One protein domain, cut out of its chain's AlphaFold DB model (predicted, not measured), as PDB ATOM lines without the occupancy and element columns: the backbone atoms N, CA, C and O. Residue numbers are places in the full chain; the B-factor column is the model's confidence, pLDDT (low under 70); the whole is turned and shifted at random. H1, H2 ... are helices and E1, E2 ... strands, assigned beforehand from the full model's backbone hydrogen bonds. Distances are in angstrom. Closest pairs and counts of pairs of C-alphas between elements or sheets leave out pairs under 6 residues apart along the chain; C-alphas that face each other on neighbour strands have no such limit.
ATOM      1  N   ASP A  85      21.274   1.980 -33.631       78.19
ATOM      2  CA  ASP A  85      20.698   1.802 -32.286       78.19
ATOM      3  C   ASP A  85      19.409   2.603 -32.048       78.19
ATOM      4  O   ASP A  85      18.478   2.104 -31.419       78.19
ATOM      5  N   PHE A  86      19.309   3.840 -32.551       87.25
ATOM      6  CA  PHE A  86      18.148   4.685 -32.245       87.25
ATOM      7  C   PHE A  86      16.906   4.276 -33.044       87.25
ATOM      8  O   PHE A  86      15.817   4.192 -32.481       87.25
ATOM      9  N   SER A  87      17.066   3.949 -34.331       88.38
ATOM     10  CA  SER A  87      15.955   3.447 -35.150       88.38
ATOM     11  C   SER A  87      15.450   2.091 -34.631       88.38
ATOM     12  O   SER A  87      14.241   1.876 -34.527       88.38
ATOM     13  N   ALA A  88      16.359   1.206 -34.197       90.56
ATOM     14  CA  ALA A  88      15.997  -0.054 -33.543       90.56
ATOM     15  C   ALA A  88      15.248   0.167 -32.218       90.56
ATOM     16  O   ALA A  88      14.281  -0.536 -31.928       90.56
ATOM     17  N   LEU A  89      15.637   1.180 -31.438       92.88
ATOM     18  CA  LEU A  89      14.939   1.558 -30.212       92.88
ATOM     19  C   LEU A  89      13.518   2.076 -30.486       92.88
ATOM     20  O   LEU A  89      12.589   1.741 -29.749       92.88
ATOM     21  N   LEU A  90      13.326   2.858 -31.553       94.44
ATOM     22  CA  LEU A  90      11.994   3.303 -31.971       94.44
ATOM     23  C   LEU A  90      11.127   2.134 -32.448       94.44
ATOM     24  O   LEU A  90       9.965   2.059 -32.057       94.44
ATOM     25  N   LEU A  91      11.691   1.198 -33.219       94.06
ATOM     26  CA  LEU A  91      11.010  -0.047 -33.585       94.06
ATOM     27  C   LEU A  91      10.568  -0.819 -32.333       94.06
ATOM     28  O   LEU A  91       9.399  -1.182 -32.227       94.06
ATOM     29  N   ALA A  92      11.454  -0.996 -31.351       93.88
ATOM     30  CA  ALA A  92      11.126  -1.697 -30.110       93.88
ATOM     31  C   ALA A  92       9.991  -1.010 -29.325       93.88
ATOM     32  O   ALA A  92       9.172  -1.683 -28.702       93.88
ATOM     33  N   CYS A  93       9.868   0.321 -29.407       94.75
ATOM     34  CA  CYS A  93       8.712   1.035 -28.851       94.75
ATOM     35  C   CYS A  93       7.395   0.631 -29.530       94.75
ATOM     36  O   CYS A  93       6.369   0.577 -28.860       94.75
ATOM     37  N   THR A  94       7.407   0.340 -30.835       94.31
ATOM     38  CA  THR A  94       6.202  -0.092 -31.570       94.31
ATOM     39  C   THR A  94       5.788  -1.536 -31.281       94.31
ATOM     40  O   THR A  94       4.623  -1.890 -31.472       94.31
ATOM     41  N   GLU A  95       6.726  -2.356 -30.808       92.69
ATOM     42  CA  GLU A  95       6.520  -3.767 -30.463       92.69
ATOM     43  C   GLU A  95       6.228  -3.980 -28.964       92.69
ATOM     44  O   GLU A  95       5.811  -5.066 -28.566       92.69
ATOM     45  N   SER A  96       6.431  -2.954 -28.129       92.25
ATOM     46  CA  SER A  96       6.259  -3.018 -26.674       92.25
ATOM     47  C   SER A  96       4.827  -2.717 -26.221       92.25
ATOM     48  O   SER A  96       4.193  -1.767 -26.680       92.25
ATOM     49  N   ASP A  97       4.369  -3.434 -25.190       92.12
ATOM     50  CA  ASP A  97       3.088  -3.189 -24.510       92.12
ATOM     51  C   ASP A  97       3.026  -1.828 -23.782       92.12
ATOM     52  O   ASP A  97       1.956  -1.378 -23.362       92.12
ATOM     53  N   ALA A  98       4.165  -1.143 -23.619       92.00
ATOM     54  CA  ALA A  98       4.229   0.184 -23.010       92.00
ATOM     55  C   ALA A  98       3.600   1.288 -23.883       92.00
ATOM     56  O   ALA A  98       3.285   2.378 -23.377       92.00
ATOM     57  N   PHE A  99       3.412   1.009 -25.177       95.50
ATOM     58  CA  PHE A  99       2.813   1.916 -26.140       95.50
ATOM     59  C   PHE A  99       1.511   1.334 -26.683       95.50
ATOM     60  O   PHE A  99       1.477   0.295 -27.332       95.50
ATOM     61  N   HIS A 100       0.412   2.044 -26.450       93.94
ATOM     62  CA  HIS A 100      -0.885   1.660 -26.992       93.94
ATOM     63  C   HIS A 100      -1.084   2.273 -28.375       93.94
ATOM     64  O   HIS A 100      -0.630   3.384 -28.659       93.94
ATOM     65  N   VAL A 101      -1.797   1.546 -29.230       94.31
ATOM     66  CA  VAL A 101      -2.062   1.966 -30.603       94.31
ATOM     67  C   VAL A 101      -3.207   2.980 -30.648       94.31
ATOM     68  O   VAL A 101      -4.282   2.752 -30.094       94.31
ATOM     69  N   GLN A 102      -2.990   4.081 -31.364       92.00
ATOM     70  CA  GLN A 102      -3.972   5.115 -31.674       92.00
ATOM     71  C   GLN A 102      -3.938   5.439 -33.177       92.00
ATOM     72  O   GLN A 102      -2.898   5.368 -33.821       92.00
ATOM     73  N   SER A 103      -5.078   5.821 -33.759       88.44
ATOM     74  CA  SER A 103      -5.120   6.307 -35.145       88.44
ATOM     75  C   SER A 103      -4.684   7.772 -35.250       88.44
ATOM     76  O   SER A 103      -5.196   8.623 -34.524       88.44
ATOM     77  N   ALA A 104      -3.831   8.077 -36.229       85.38
ATOM     78  CA  ALA A 104      -3.430   9.436 -36.601       85.38
ATOM     79  C   ALA A 104      -4.568  10.276 -37.215       85.38
ATOM     80  O   ALA A 104      -4.411  11.479 -37.407       85.38
ATOM     81  N   ALA A 105      -5.715   9.664 -37.539       81.50
ATOM     82  CA  ALA A 105      -6.886  10.373 -38.061       81.50
ATOM     83  C   ALA A 105      -7.624  11.196 -36.989       81.50
ATOM     84  O   ALA A 105      -8.438  12.058 -37.321       81.50
ATOM     85  N   LEU A 106      -7.364  10.916 -35.711       77.94
ATOM     86  CA  LEU A 106      -7.935  11.636 -34.581       77.94
ATOM     87  C   LEU A 106      -6.876  12.555 -33.961       77.94
ATOM     88  O   LEU A 106      -5.694  12.206 -33.972       77.94
ATOM     89  N   PRO A 107      -7.276  13.702 -33.379       80.12
ATOM     90  CA  PRO A 107      -6.369  14.498 -32.565       80.12
ATOM     91  C   PRO A 107      -5.724  13.642 -31.473       80.12
ATOM     92  O   PRO A 107      -6.382  12.790 -30.869       80.12
ATOM     93  N   LEU A 108      -4.441  13.885 -31.208       85.19
ATOM     94  CA  LEU A 108      -3.733  13.213 -30.123       85.19
ATOM     95  C   LEU A 108      -4.402  13.503 -28.780       85.19
ATOM     96  O   LEU A 108      -4.508  14.660 -28.370       85.19
ATOM     97  N   ASP A 109      -4.820  12.442 -28.091       80.19
ATOM     98  CA  ASP A 109      -5.364  12.539 -26.745       80.19
ATOM     99  C   ASP A 109      -4.246  12.252 -25.748       80.19
ATOM    100  O   ASP A 109      -3.808  11.118 -25.546       80.19
ATOM    101  N   THR A 110      -3.749  13.308 -25.116       81.12
ATOM    102  CA  THR A 110      -2.695  13.173 -24.114       81.12
ATOM    103  C   THR A 110      -3.246  12.837 -22.730       81.12
ATOM    104  O   THR A 110      -2.468  12.533 -21.816       81.12
ATOM    105  N   GLY A 111      -4.573  12.835 -22.540       79.44
ATOM    106  CA  GLY A 111      -5.220  12.644 -21.241       79.44
ATOM    107  C   GLY A 111      -4.776  13.679 -20.201       79.44
ATOM    108  O   GLY A 111      -4.706  13.370 -19.014       79.44
ATOM    109  N   GLY A 112      -4.367  14.875 -20.648       81.69
ATOM    110  CA  GLY A 112      -3.805  15.939 -19.808       81.69
ATOM    111  C   GLY A 112      -2.361  15.707 -19.331       81.69
ATOM    112  O   GLY A 112      -1.811  16.542 -18.610       81.69
ATOM    113  N   GLY A 113      -1.730  14.593 -19.718       91.06
ATOM    114  CA  GLY A 113      -0.348  14.250 -19.375       91.06
ATOM    115  C   GLY A 113       0.663  14.606 -20.466       91.06
ATOM    116  O   GLY A 113       0.304  15.050 -21.547       91.06
ATOM    117  N   ILE A 114       1.951  14.386 -20.186       95.50
ATOM    118  CA  ILE A 114       2.983  14.354 -21.235       95.50
ATOM    119  C   ILE A 114       3.138  12.902 -21.676       95.50
ATOM    120  O   ILE A 114       3.209  12.023 -20.813       95.50
ATOM    121  N   ARG A 115       3.184  12.661 -22.985       96.50
ATOM    122  CA  ARG A 115       3.337  11.338 -23.597       96.50
ATOM    123  C   ARG A 115       4.374  11.373 -24.710       96.50
ATOM    124  O   ARG A 115       4.591  12.414 -25.330       96.50
ATOM    125  N   ILE A 116       4.994  10.227 -24.948       97.06
ATOM    126  CA  ILE A 116       5.861   9.987 -26.096       97.06
ATOM    127  C   ILE A 116       5.026   9.288 -27.161       97.06
ATOM    128  O   ILE A 116       4.248   8.385 -26.857       97.06
ATOM    129  N   VAL A 117       5.169   9.738 -28.396       96.94
ATOM    130  CA  VAL A 117       4.446   9.241 -29.560       96.94
ATOM    131  C   VAL A 117       5.477   8.773 -30.566       96.94
ATOM    132  O   VAL A 117       6.389   9.528 -30.887       96.94
ATOM    133  N   VAL A 118       5.323   7.559 -31.072       96.62
ATOM    134  CA  VAL A 118       6.132   7.002 -32.155       96.62
ATOM    135  C   VAL A 118       5.211   6.697 -33.331       96.62
ATOM    136  O   VAL A 118       4.049   6.345 -33.139       96.62
ATOM    137  N   SER A 119       5.703   6.865 -34.552       95.06
ATOM    138  CA  SER A 119       5.014   6.445 -35.773       95.06
ATOM    139  C   SER A 119       6.037   5.977 -36.783       95.06
ATOM    140  O   SER A 119       7.137   6.513 -36.862       95.06
ATOM    141  N   GLU A 120       5.650   5.030 -37.617       93.44
ATOM    142  CA  GLU A 120       6.335   4.816 -38.882       93.44
ATOM    143  C   GLU A 120       5.993   5.970 -39.838       93.44
ATOM    144  O   GLU A 120       4.881   6.515 -39.793       93.44
ATOM    145  N   ARG A 121       6.940   6.374 -40.689       89.50
ATOM    146  CA  ARG A 121       6.678   7.333 -41.769       89.50
ATOM    147  C   ARG A 121       5.571   6.826 -42.683       89.50
ATOM    148  O   ARG A 121       5.455   5.633 -42.930       89.50
ATOM    149  N   ASP A 122       4.742   7.754 -43.153       86.12
ATOM    150  CA  ASP A 122       3.591   7.488 -44.028       86.12
ATOM    151  C   ASP A 122       2.524   6.538 -43.444       86.12
ATOM    152  O   ASP A 122       1.566   6.168 -44.128       86.12
ATOM    153  N   SER A 123       2.636   6.180 -42.162       88.19
ATOM    154  CA  SER A 123       1.650   5.371 -41.456       88.19
ATOM    155  C   SER A 123       0.534   6.228 -40.863       88.19
ATOM    156  O   SER A 123       0.695   7.407 -40.548       88.19
ATOM    157  N   THR A 124      -0.628   5.602 -40.682       88.69
ATOM    158  CA  THR A 124      -1.758   6.184 -39.937       88.69
ATOM    159  C   THR A 124      -1.836   5.661 -38.504       88.69
ATOM    160  O   THR A 124      -2.789   5.966 -37.782       88.69
ATOM    161  N   THR A 125      -0.837   4.884 -38.092       93.69
ATOM    162  CA  THR A 125      -0.748   4.243 -36.785       93.69
ATOM    163  C   THR A 125       0.224   5.010 -35.905       93.69
ATOM    164  O   THR A 125       1.386   5.182 -36.257       93.69
ATOM    165  N   LEU A 126      -0.257   5.441 -34.744       95.06
ATOM    166  CA  LEU A 126       0.543   6.050 -33.695       95.06
ATOM    167  C   LEU A 126       0.675   5.067 -32.535       95.06
ATOM    168  O   LEU A 126      -0.312   4.477 -32.098       95.06
ATOM    169  N   TRP A 127       1.877   4.951 -31.999       96.62
ATOM    170  CA  TRP A 127       2.172   4.237 -30.766       96.62
ATOM    171  C   TRP A 127       2.392   5.271 -29.678       96.62
ATOM    172  O   TRP A 127       3.327   6.069 -29.740       96.62
ATOM    173  N   VAL A 128       1.499   5.304 -28.697       95.75
ATOM    174  CA  VAL A 128       1.465   6.354 -27.679       95.75
ATOM    175  C   VAL A 128       1.797   5.748 -26.321       95.75
ATOM    176  O   VAL A 128       1.161   4.797 -25.868       95.75
ATOM    177  N   SER A 129       2.781   6.310 -25.628       96.25
ATOM    178  CA  SER A 129       3.176   5.835 -24.303       96.25
ATOM    179  C   SER A 129       2.071   6.072 -23.267       96.25
ATOM    180  O   SER A 129       1.155   6.893 -23.443       96.25
ATOM    181  N   ARG A 130       2.204   5.440 -22.098       94.50
ATOM    182  CA  ARG A 130       1.522   5.927 -20.887       94.50
ATOM    183  C   ARG A 130       1.912   7.377 -20.569       94.50
ATOM    184  O   ARG A 130       2.932   7.884 -21.041       94.50
ATOM    185  N   ALA A 131       1.124   8.035 -19.719       95.12
ATOM    186  CA  ALA A 131       1.515   9.327 -19.165       95.12
ATOM    187  C   ALA A 131       2.853   9.208 -18.412       95.12
ATOM    188  O   ALA A 131       3.062   8.276 -17.625       95.12
ATOM    189  N   LEU A 132       3.753  10.156 -18.664       95.94
ATOM    190  CA  LEU A 132       5.081  10.170 -18.066       95.94
ATOM    191  C   LEU A 132       5.036  10.544 -16.576       95.94
ATOM    192  O   LEU A 132       4.316  11.463 -16.161       95.94
ATOM    193  N   THR A 133       5.862   9.879 -15.769       95.94
ATOM    194  CA  THR A 133       6.039  10.174 -14.340       95.94
ATOM    195  C   THR A 133       6.713  11.536 -14.129       95.94
ATOM    196  O   THR A 133       7.166  12.200 -15.061       95.94
ATOM    197  N   ALA A 134       6.777  12.028 -12.887       95.06
ATOM    198  CA  ALA A 134       7.454  13.299 -12.596       95.06
ATOM    199  C   ALA A 134       8.949  13.288 -12.987       95.06
ATOM    200  O   ALA A 134       9.454  14.281 -13.520       95.06
ATOM    201  N   THR A 135       9.631  12.163 -12.768       95.38
ATOM    202  CA  THR A 135      11.050  11.988 -13.103       95.38
ATOM    203  C   THR A 135      11.258  11.970 -14.615       95.38
ATOM    204  O   THR A 135      12.047  12.758 -15.131       95.38
ATOM    205  N   GLU A 136      10.467  11.185 -15.345       96.88
ATOM    206  CA  GLU A 136      10.535  11.086 -16.813       96.88
ATOM    207  C   GLU A 136      10.226  12.432 -17.481       96.88
ATOM    208  O   GLU A 136      10.944  12.881 -18.377       96.88
ATOM    209  N   ARG A 137       9.219  13.158 -16.973       96.06
ATOM    210  CA  ARG A 137       8.913  14.525 -17.426       96.06
ATOM    211  C   ARG A 137      10.085  15.482 -17.221       96.06
ATOM    212  O   ARG A 137      10.244  16.424 -17.994       96.06
ATOM    213  N   THR A 138      10.902  15.271 -16.192       96.00
ATOM    214  CA  THR A 138      12.105  16.079 -15.965       96.00
ATOM    215  C   THR A 138      13.169  15.783 -17.020       96.00
ATOM    216  O   THR A 138      13.762  16.727 -17.543       96.00
ATOM    217  N   THR A 139      13.357  14.516 -17.397       96.44
ATOM    218  CA  THR A 139      14.238  14.120 -18.510       96.44
ATOM    219  C   THR A 139      13.785  14.749 -19.825       96.44
ATOM    220  O   THR A 139      14.579  15.413 -20.485       96.44
ATOM    221  N   VAL A 140      12.492  14.667 -20.148       96.00
ATOM    222  CA  VAL A 140      11.916  15.294 -21.351       96.00
ATOM    223  C   VAL A 140      12.106  16.814 -21.366       96.00
ATOM    224  O   VAL A 140      12.470  17.394 -22.385       96.00
ATOM    225  N   ARG A 141      11.910  17.492 -20.229       94.88
ATOM    226  CA  ARG A 141      12.165  18.939 -20.137       94.88
ATOM    227  C   ARG A 141      13.635  19.274 -20.364       94.88
ATOM    228  O   ARG A 141      13.928  20.243 -21.054       94.88
ATOM    229  N   ARG A 142      14.557  18.487 -19.805       94.88
ATOM    230  CA  ARG A 142      15.999  18.667 -20.036       94.88
ATOM    231  C   ARG A 142      16.365  18.447 -21.500       94.88
ATOM    232  O   ARG A 142      17.171  19.214 -22.018       94.88
ATOM    233  N   GLU A 143      15.746  17.467 -22.154       95.12
ATOM    234  CA  GLU A 143      15.912  17.208 -23.585       95.12
ATOM    235  C   GLU A 143      15.496  18.425 -24.418       95.12
ATOM    236  O   GLU A 143      16.274  18.922 -25.230       95.12
ATOM    237  N   MET A 144      14.314  18.975 -24.146       92.75
ATOM    238  CA  MET A 144      13.829  20.192 -24.799       92.75
ATOM    239  C   MET A 144      14.753  21.395 -24.547       92.75
ATOM    240  O   MET A 144      15.075  22.137 -25.472       92.75
ATOM    241  N   GLU A 145      15.225  21.595 -23.314       92.19
ATOM    242  CA  GLU A 145      16.173  22.673 -22.999       92.19
ATOM    243  C   GLU A 145      17.539  22.481 -23.674       92.19
ATOM    244  O   GLU A 145      18.193  23.461 -24.029       92.19
ATOM    245  N   SER A 146      17.975  21.235 -23.866       89.25
ATOM    246  CA  SER A 146      19.167  20.912 -24.652       89.25
ATOM    247  C   SER A 146      18.965  21.281 -26.123       89.25
ATOM    248  O   SER A 146      19.786  21.995 -26.696       89.25
ATOM    249  N   ALA A 147      17.824  20.896 -26.697       88.75
ATOM    250  CA  ALA A 147      17.466  21.179 -28.084       88.75
ATOM    251  C   ALA A 147      17.393  22.679 -28.400       88.75
ATOM    252  O   ALA A 147      17.757  23.091 -29.495       88.75
ATOM    253  N   LYS A 148      16.952  23.508 -27.443       88.62
ATOM    254  CA  LYS A 148      16.942  24.979 -27.576       88.62
ATOM    255  C   LYS A 148      18.341  25.591 -27.666       88.62
ATOM    256  O   LYS A 148      18.488  26.699 -28.172       88.62
ATOM    257  N   ARG A 149      19.350  24.925 -27.096       84.94
ATOM    258  CA  ARG A 149      20.736  25.415 -27.039       84.94
ATOM    259  C   ARG A 149      21.592  24.931 -28.203       84.94
ATOM    260  O   ARG A 149      22.692  25.445 -28.383       84.94
ATOM    261  N   GLN A 150      21.120  23.954 -28.971       79.69
ATOM    262  CA  GLN A 150      21.833  23.461 -30.140       79.69
ATOM    263  C   GLN A 150      21.561  24.360 -31.346       79.69
ATOM    264  O   GLN A 150      20.418  24.635 -31.690       79.69
ATOM    265  N   SER A 151      22.640  24.825 -31.975       66.25
ATOM    266  CA  SER A 151      22.603  25.693 -33.158       66.25
ATOM    267  C   SER A 151      23.111  25.009 -34.427       66.25
ATOM    268  O   SER A 151      23.111  25.628 -35.487       66.25
ATOM    269  N   VAL A 152      23.614  23.776 -34.316       63.00
ATOM    270  CA  VAL A 152      24.236  23.040 -35.421       63.00
ATOM    271  C   VAL A 152      23.280  21.945 -35.872       63.00
ATOM    272  O   VAL A 152      22.899  21.094 -35.072       63.00
ATOM    273  N   TYR A 153      22.895  22.022 -37.144       62.25
ATOM    274  CA  TYR A 153      22.115  21.018 -37.856       62.25
ATOM    275  C   TYR A 153      23.085  19.983 -38.413       62.25
ATOM    276  O   TYR A 153      23.897  20.322 -39.279       62.25
ATOM    277  N   ASP A 154      23.018  18.758 -37.905       60.16
ATOM    278  CA  ASP A 154      23.703  17.630 -38.523       60.16
ATOM    279  C   ASP A 154      22.624  16.639 -38.967       60.16
ATOM    280  O   ASP A 154      22.061  15.942 -38.118       60.16
ATOM    281  N   PRO A 155      22.228  16.649 -40.253       60.72
ATOM    282  CA  PRO A 155      21.149  15.801 -40.727       60.72
ATOM    283  C   PRO A 155      21.544  14.341 -40.535       60.72
ATOM    284  O   PRO A 155      22.407  13.819 -41.236       60.72
ATOM    285  N   THR A 156      20.857  13.647 -39.632       61.88
ATOM    286  CA  THR A 156      21.128  12.234 -39.317       61.88
ATOM    287  C   THR A 156      20.541  11.271 -40.359       61.88
ATOM    288  O   THR A 156      20.444  10.073 -40.112       61.88
ATOM    289  N   GLY A 157      20.139  11.787 -41.525       66.31
ATOM    290  CA  GLY A 157      19.410  11.056 -42.558       66.31
ATOM    291  C   GLY A 157      17.915  10.900 -42.255       66.31
ATOM    292  O   GLY A 157      17.418  11.264 -41.189       66.31
ATOM    293  N   THR A 158      17.176  10.371 -43.229       75.38
ATOM    294  CA  THR A 158      15.746  10.069 -43.087       75.38
ATOM    295  C   THR A 158      15.581   8.724 -42.376       75.38
ATOM    296  O   THR A 158      15.852   7.679 -42.962       75.38
ATOM    297  N   ASP A 159      15.129   8.741 -41.120       79.06
ATOM    298  CA  ASP A 159      14.760   7.522 -40.382       79.06
ATOM    299  C   ASP A 159      13.369   7.023 -40.815       79.06
ATOM    300  O   ASP A 159      12.504   7.826 -41.155       79.06
ATOM    301  N   ARG A 160      13.133   5.708 -40.794       89.19
ATOM    302  CA  ARG A 160      11.817   5.097 -41.044       89.19
ATOM    303  C   ARG A 160      10.817   5.442 -39.942       89.19
ATOM    304  O   ARG A 160       9.629   5.582 -40.226       89.19
ATOM    305  N   TYR A 161      11.293   5.574 -38.708       92.56
ATOM    306  CA  TYR A 161      10.463   5.905 -37.559       92.56
ATOM    307  C   TYR A 161      10.611   7.369 -37.162       92.56
ATOM    308  O   TYR A 161      11.663   7.991 -37.297       92.56
ATOM    309  N   LEU A 162       9.517   7.919 -36.661       93.94
ATOM    310  CA  LEU A 162       9.390   9.278 -36.175       93.94
ATOM    311  C   LEU A 162       8.964   9.251 -34.715       93.94
ATOM    312  O   LEU A 162       8.261   8.342 -34.273       93.94
ATOM    313  N   ILE A 163       9.370  10.278 -33.977       95.88
ATOM    314  CA  ILE A 163       9.082  10.409 -32.554       95.88
ATOM    315  C   ILE A 163       8.665  11.833 -32.209       95.88
ATOM    316  O   ILE A 163       9.252  12.799 -32.699       95.88
ATOM    317  N   TRP A 164       7.692  11.965 -31.313       96.81
ATOM    318  CA  TRP A 164       7.233  13.233 -30.765       96.81
ATOM    319  C   TRP A 164       6.949  13.133 -29.271       96.81
ATOM    320  O   TRP A 164       6.681  12.072 -28.715       96.81
ATOM    321  N   ILE A 165       6.981  14.285 -28.626       96.81
ATOM    322  CA  ILE A 165       6.504  14.531 -27.277       96.81
ATOM    323  C   ILE A 165       5.226  15.345 -27.422       96.81
ATOM    324  O   ILE A 165       5.255  16.435 -27.994       96.81
ATOM    325  N   ALA A 166       4.127  14.820 -26.895       95.44
ATOM    326  CA  ALA A 166       2.840  15.496 -26.845       95.44
ATOM    327  C   ALA A 166       2.507  15.837 -25.388       95.44
ATOM    328  O   ALA A 166       2.559  14.962 -24.520       95.44
ATOM    329  N   ASP A 167       2.187  17.096 -25.098       92.56
ATOM    330  CA  ASP A 167       1.860  17.539 -23.741       92.56
ATOM    331  C   ASP A 167       0.352  17.683 -23.475       92.56
ATOM    332  O   ASP A 167      -0.496  17.593 -24.365       92.56
ATOM    333  N   GLY A 168       0.004  17.925 -22.208       87.00
ATOM    334  CA  GLY A 168      -1.384  18.072 -21.762       87.00
ATOM    335  C   GLY A 168      -2.104  19.299 -22.328       87.00
ATOM    336  O   GLY A 168      -3.325  19.376 -22.244       87.00
ATOM    337  N   SER A 169      -1.364  20.257 -22.894       88.12
ATOM    338  CA  SER A 169      -1.914  21.430 -23.583       88.12
ATOM    339  C   SER A 169      -2.122  21.193 -25.081       88.12
ATOM    340  O   SER A 169      -2.646  22.063 -25.778       88.12
ATOM    341  N   GLY A 170      -1.728  20.015 -25.571       87.12
ATOM    342  CA  GLY A 170      -1.790  19.630 -26.971       87.12
ATOM    343  C   GLY A 170      -0.573  20.063 -27.781       87.12
ATOM    344  O   GLY A 170      -0.587  19.859 -28.989       87.12
ATOM    345  N   ALA A 171       0.467  20.642 -27.175       92.38
ATOM    346  CA  ALA A 171       1.688  20.970 -27.903       92.38
ATOM    347  C   ALA A 171       2.437  19.683 -28.272       92.38
ATOM    348  O   ALA A 171       2.594  18.790 -27.437       92.38
ATOM    349  N   VAL A 172       2.897  19.602 -29.518       94.44
ATOM    350  CA  VAL A 172       3.612  18.452 -30.074       94.44
ATOM    351  C   VAL A 172       4.947  18.921 -30.638       94.44
ATOM    352  O   VAL A 172       5.000  19.877 -31.410       94.44
ATOM    353  N   TRP A 173       6.025  18.251 -30.241       95.19
ATOM    354  CA  TRP A 173       7.385  18.545 -30.694       95.19
ATOM    355  C   TRP A 173       8.231  17.273 -30.783       95.19
ATOM    356  O   TRP A 173       8.117  16.400 -29.928       95.19
ATOM    357  N   SER A 174       9.115  17.170 -31.773       95.12
ATOM    358  CA  SER A 174      10.020  16.030 -31.928       95.12
ATOM    359  C   SER A 174      11.374  16.240 -31.238       95.12
ATOM    360  O   SER A 174      12.071  17.203 -31.558       95.12
ATOM    361  N   PRO A 175      11.830  15.305 -30.379       93.69
ATOM    362  CA  PRO A 175      13.181  15.329 -29.826       93.69
ATOM    363  C   PRO A 175      14.271  15.076 -30.875       93.69
ATOM    364  O   PRO A 175      15.441  15.261 -30.572       93.69
ATOM    365  N   ALA A 176      13.927  14.694 -32.104       92.12
ATOM    366  CA  ALA A 176      14.884  14.620 -33.204       92.12
ATOM    367  C   ALA A 176      15.108  15.983 -33.893       92.12
ATOM    368  O   ALA A 176      15.839  16.069 -34.875       92.12
ATOM    369  N   LEU A 177      14.488  17.060 -33.395       91.19
ATOM    370  CA  LEU A 177      14.603  18.411 -33.944       91.19
ATOM    371  C   LEU A 177      15.209  19.374 -32.929       91.19
ATOM    372  O   LEU A 177      15.067  19.192 -31.714       91.19
ATOM    373  N   THR A 178      15.849  20.442 -33.401       89.81
ATOM    374  CA  THR A 178      16.079  21.619 -32.554       89.81
ATOM    375  C   THR A 178      14.728  22.168 -32.098       89.81
ATOM    376  O   THR A 178      13.707  21.950 -32.742       89.81
ATOM    377  N   TYR A 179      14.645  22.827 -30.946       89.06
ATOM    378  CA  TYR A 179      13.351  23.352 -30.497       89.06
ATOM    379  C   TYR A 179      13.140  24.768 -31.034       89.06
ATOM    380  O   TYR A 179      13.879  25.686 -30.674       89.06
ATOM    381  N   SER A 180      12.101  24.971 -31.845       87.00
ATOM    382  CA  SER A 180      11.725  26.286 -32.367       87.00
ATOM    383  C   SER A 180      10.206  26.429 -32.470       87.00
ATOM    384  O   SER A 180       9.482  25.455 -32.625       87.00
ATOM    385  N   GLY A 181       9.684  27.658 -32.447       85.94
ATOM    386  CA  GLY A 181       8.239  27.865 -32.626       85.94
ATOM    387  C   GLY A 181       7.700  27.357 -33.974       85.94
ATOM    388  O   GLY A 181       6.505  27.115 -34.087       85.94
ATOM    389  N   GLY A 182       8.561  27.185 -34.985       86.50
ATOM    390  CA  GLY A 182       8.176  26.673 -36.304       86.50
ATOM    391  C   GLY A 182       8.017  25.153 -36.368       86.50
ATOM    392  O   GLY A 182       7.375  24.661 -37.289       86.50
ATOM    393  N   ASN A 183       8.563  24.419 -35.397       89.50
ATOM    394  CA  ASN A 183       8.450  22.963 -35.309       89.50
ATOM    395  C   ASN A 183       7.677  22.506 -34.070       89.50
ATOM    396  O   ASN A 183       7.825  21.370 -33.642       89.50
ATOM    397  N   VAL A 184       6.853  23.381 -33.498       91.94
ATOM    398  CA  VAL A 184       5.866  23.008 -32.485       91.94
ATOM    399  C   VAL A 184       4.488  23.120 -33.117       91.94
ATOM    400  O   VAL A 184       4.093  24.184 -33.592       91.94
ATOM    401  N   THR A 185       3.748  22.022 -33.111       90.69
ATOM    402  CA  THR A 185       2.375  21.945 -33.615       90.69
ATOM    403  C   THR A 185       1.400  21.733 -32.460       90.69
ATOM    404  O   THR A 185       1.803  21.482 -31.324       90.69
ATOM    405  N   TYR A 186       0.098  21.844 -32.736       90.12
ATOM    406  CA  TYR A 186      -0.950  21.585 -31.750       90.12
ATOM    407  C   TYR A 186      -1.846  20.431 -32.202       90.12
ATOM    408  O   TYR A 186      -2.457  20.485 -33.270       90.12
ATOM    409  N   GLY A 187      -1.884  19.365 -31.402       86.75
ATOM    410  CA  GLY A 187      -2.718  18.172 -31.592       86.75
ATOM    411  C   GLY A 187      -2.374  17.306 -32.807       86.75
ATOM    412  O   GLY A 187      -3.051  16.308 -33.038       86.75
ATOM    413  N   THR A 188      -1.346  17.677 -33.577       88.44
ATOM    414  CA  THR A 188      -1.022  17.083 -34.881       88.44
ATOM    415  C   THR A 188       0.460  16.736 -34.940       88.44
ATOM    416  O   THR A 188       1.293  17.603 -34.687       88.44
ATOM    417  N   VAL A 189       0.799  15.498 -35.292       90.88
ATOM    418  CA  VAL A 189       2.187  15.081 -35.565       90.88
ATOM    419  C   VAL A 189       2.605  15.451 -36.987       90.88
ATOM    420  O   VAL A 189       1.762  15.691 -37.848       90.88
ATOM    421  N   TYR A 190       3.909  15.533 -37.229       90.38
ATOM    422  CA  TYR A 190       4.479  16.043 -38.477       90.38
ATOM    423  C   TYR A 190       5.812  15.354 -38.790       90.38
ATOM    424  O   TYR A 190       6.576  15.030 -37.885       90.38
ATOM    425  N   ASP A 191       6.105  15.146 -40.066       89.25
ATOM    426  CA  ASP A 191       7.111  14.208 -40.580       89.25
ATOM    427  C   ASP A 191       8.445  14.860 -40.978       89.25
ATOM    428  O   ASP A 191       9.067  14.484 -41.975       89.25
ATOM    429  N   TYR A 192       8.901  15.847 -40.208       88.19
ATOM    430  CA  TYR A 192      10.177  16.505 -40.495       88.19
ATOM    431  C   TYR A 192      11.351  15.538 -40.413       88.19
ATOM    432  O   TYR A 192      11.371  14.608 -39.606       88.19
ATOM    433  N   ASP A 193      12.341  15.788 -41.264       87.38
ATOM    434  CA  ASP A 193      13.592  15.056 -41.210       87.38
ATOM    435  C   ASP A 193      14.356  15.417 -39.931       87.38
ATOM    436  O   ASP A 193      14.423  16.598 -39.581       87.38
ATOM    437  N   PRO A 194      14.903  14.416 -39.217       88.19
ATOM    438  CA  PRO A 194      15.725  14.645 -38.042       88.19
ATOM    439  C   PRO A 194      16.844  15.663 -38.288       88.19
ATOM    440  O   PRO A 194      17.640  15.547 -39.217       88.19
ATOM    441  N   GLU A 195      16.917  16.650 -37.403       88.25
ATOM    442  CA  GLU A 195      17.973  17.665 -37.358       88.25
ATOM    443  C   GLU A 195      19.118  17.252 -36.423       88.25
ATOM    444  O   GLU A 195      20.197  17.849 -36.454       88.25
ATOM    445  N   ARG A 196      18.842  16.292 -35.530       87.25
ATOM    446  CA  ARG A 196      19.736  15.837 -34.469       87.25
ATOM    447  C   ARG A 196      19.323  14.470 -33.929       87.25
ATOM    448  O   ARG A 196      18.155  14.089 -33.986       87.25
ATOM    449  N   LEU A 197      20.255  13.805 -33.252       88.94
ATOM    450  CA  LEU A 197      19.922  12.695 -32.360       88.94
ATOM    451  C   LEU A 197      19.438  13.214 -30.992       88.94
ATOM    452  O   LEU A 197      20.006  14.180 -30.458       88.94
ATOM    453  N   PRO A 198      18.424  12.572 -30.382       90.81
ATOM    454  CA  PRO A 198      18.082  12.813 -28.985       90.81
ATOM    455  C   PRO A 198      19.242  12.472 -28.045       90.81
ATOM    456  O   PRO A 198      20.065  11.604 -28.352       90.81
ATOM    457  N   SER A 199      19.313  13.119 -26.878       91.00
ATOM    458  CA  SER A 199      20.391  12.833 -25.922       91.00
ATOM    459  C   SER A 199      20.350  11.390 -25.411       91.00
ATOM    460  O   SER A 199      19.288  10.772 -25.341       91.00
ATOM    461  N   ALA A 200      21.498  10.875 -24.961       91.69
ATOM    462  CA  ALA A 200      21.583   9.547 -24.351       91.69
ATOM    463  C   ALA A 200      20.594   9.369 -23.184       91.69
ATOM    464  O   ALA A 200      19.992   8.315 -23.053       91.69
ATOM    465  N   ALA A 201      20.348  10.417 -22.388       93.44
ATOM    466  CA  ALA A 201      19.378  10.363 -21.294       93.44
ATOM    467  C   ALA A 201      17.935  10.172 -21.789       93.44
ATOM    468  O   ALA A 201      17.147   9.481 -21.144       93.44
ATOM    469  N   PHE A 202      17.578  10.778 -22.924       95.31
ATOM    470  CA  PHE A 202      16.274  10.558 -23.544       95.31
ATOM    471  C   PHE A 202      16.176   9.160 -24.169       95.31
ATOM    472  O   PHE A 202      15.141   8.514 -24.050       95.31
ATOM    473  N   GLN A 203      17.251   8.664 -24.782       94.25
ATOM    474  CA  GLN A 203      17.289   7.297 -25.312       94.25
ATOM    475  C   GLN A 203      17.162   6.256 -24.188       94.25
ATOM    476  O   GLN A 203      16.332   5.361 -24.289       94.25
ATOM    477  N   SER A 204      17.870   6.428 -23.066       94.62
ATOM    478  CA  SER A 204      17.711   5.567 -21.885       94.62
ATOM    479  C   SER A 204      16.287   5.591 -21.333       94.62
ATOM    480  O   SER A 204      15.768   4.544 -20.973       94.62
ATOM    481  N   LEU A 205      15.623   6.753 -21.330       96.06
ATOM    482  CA  LEU A 205      14.208   6.843 -20.963       96.06
ATOM    483  C   LEU A 205      13.322   5.973 -21.870       96.06
ATOM    484  O   LEU A 205      12.414   5.317 -21.370       96.06
ATOM    485  N   LEU A 206      13.556   5.962 -23.187       95.88
ATOM    486  CA  LEU A 206      12.798   5.092 -24.092       95.88
ATOM    487  C   LEU A 206      13.049   3.616 -23.785       95.88
ATOM    488  O   LEU A 206      12.090   2.855 -23.709       95.88
ATOM    489  N   SER A 207      14.308   3.234 -23.554       94.81
ATOM    490  CA  SER A 207      14.671   1.865 -23.170       94.81
ATOM    491  C   SER A 207      14.000   1.437 -21.859       94.81
ATOM    492  O   SER A 207      13.433   0.356 -21.783       94.81
ATOM    493  N   GLU A 208      13.983   2.301 -20.843       94.00
ATOM    494  CA  GLU A 208      13.313   2.031 -19.562       94.00
ATOM    495  C   GLU A 208      11.788   1.913 -19.696       94.00
ATOM    496  O   GLU A 208      11.153   1.203 -18.917       94.00
ATOM    497  N   LEU A 209      11.179   2.617 -20.657       93.88
ATOM    498  CA  LEU A 209       9.741   2.513 -20.899       93.88
ATOM    499  C   LEU A 209       9.356   1.159 -21.492       93.88
ATOM    500  O   LEU A 209       8.283   0.664 -21.152       93.88
ATOM    501  N   ILE A 210      10.192   0.589 -22.362       93.06
ATOM    502  CA  ILE A 210       9.891  -0.672 -23.053       93.06
ATOM    503  C   ILE A 210      10.228  -1.927 -22.234       93.06
ATOM    504  O   ILE A 210       9.631  -2.967 -22.517       93.06
ATOM    505  N   GLY A 211      11.075  -1.809 -21.201       80.44
ATOM    506  CA  GLY A 211      11.413  -2.888 -20.260       80.44
ATOM    507  C   GLY A 211      12.818  -3.444 -20.435       80.44
ATOM    508  O   GLY A 211      13.134  -3.912 -21.548       80.44
TER     509      GLY A 211
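AT A GLANCE: This is residues 85 to 211 of the 211 residues of an uncharacterized protein of Clostridiales bacterium (UniProt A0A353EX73). A strongly twisted wall of five strands has H1 crossing one face, with H3 side by side with H1 and H2 on the other side of H3. A long unnamed stretch, residues 174 to 199, leads from the sheet's edge strand E5 to H3, and its residues 185 to 186 pair with E5. The 127 printed residues hold three named helices and five named strands, in the order H1 E1 E2 E3 H2 E4 E5 H3, and the sheet, E1 E3 E2 E4 E5, is antiparallel throughout. The class is mixed, helices and strands, with under half of the residues, 63, in named elements. The whole is compact and rounded, with a radius of gyration of the C-alphas of 13.2 A and spans of 34 by 29 by 29 A.

HOW THE PARTS SIT: Start at H1, residues 85 to 95, which is on the sheet of E1, residues 99 to 103, E3, 125 to 129, E2, 115 to 120, E4, 161 to 166, and E5, 171 to 173. This makes two layers, a helix on one face of a sheet. H1's height over the sheet is 9.2 A, and it runs across the strands, at 77 degrees to E4 on the local plane; its closest C-alphas to E4 are those of Leu 90 and Tyr 161, 6.4 A apart. Look at N 102 and O 126, 2.8 A apart, between antiparallel E1 and E3. In the hairpin E2 and E3, N 127 and O 118 are 2.8 A apart. Between E2 and E4, N 117 and O 164 are 2.8 A apart, and in the hairpin E4 and E5, N 165 and O 173 are 2.7 A apart. H2, residues 134 to 149, only grazes the sheet, and H1 and H2 are apart. H3, residues 200 to 210, touches H1 at a shallow tilt of 24 degrees, the same way, closest at the C-alphas of Cys 93 and Ile 210, 6.2 A. With its residues 136 to 143 alone H2 touches H3, opposite ways, at a shallow tilt of 34.7 degrees, only just short of steep; the closest C-alphas are those of Thr 139 and Phe 202, 6.5 A. Every O i to N i+4 pair is within hydrogen-bond range in H1 and H3, and 11 of 12 in H2.

IN THESE COORDINATES: Find C-alpha 85 at (20.698, 1.802, -32.286); from there H1 runs 15.3 A to C-alpha 95. E2 is 16.9 A long and E4 16.3 A. H2, the longest helix, begins at C-alpha 134, (7.454, 13.299, -12.596), and runs 23.1 A. H3 runs 15.6 A and ends at C-alpha 210, (9.891, -0.672, -23.053).

THE WHOLE: The C-alphas farthest apart, those of Asp 97 and Ser 151, are 35.9 A apart. The printed part has no cut and ends at residue 211, the chain's last. The links E1 to E2, H2 to E4 and E5 to H3 are long. Residues 151 to 157 have pLDDT under 70.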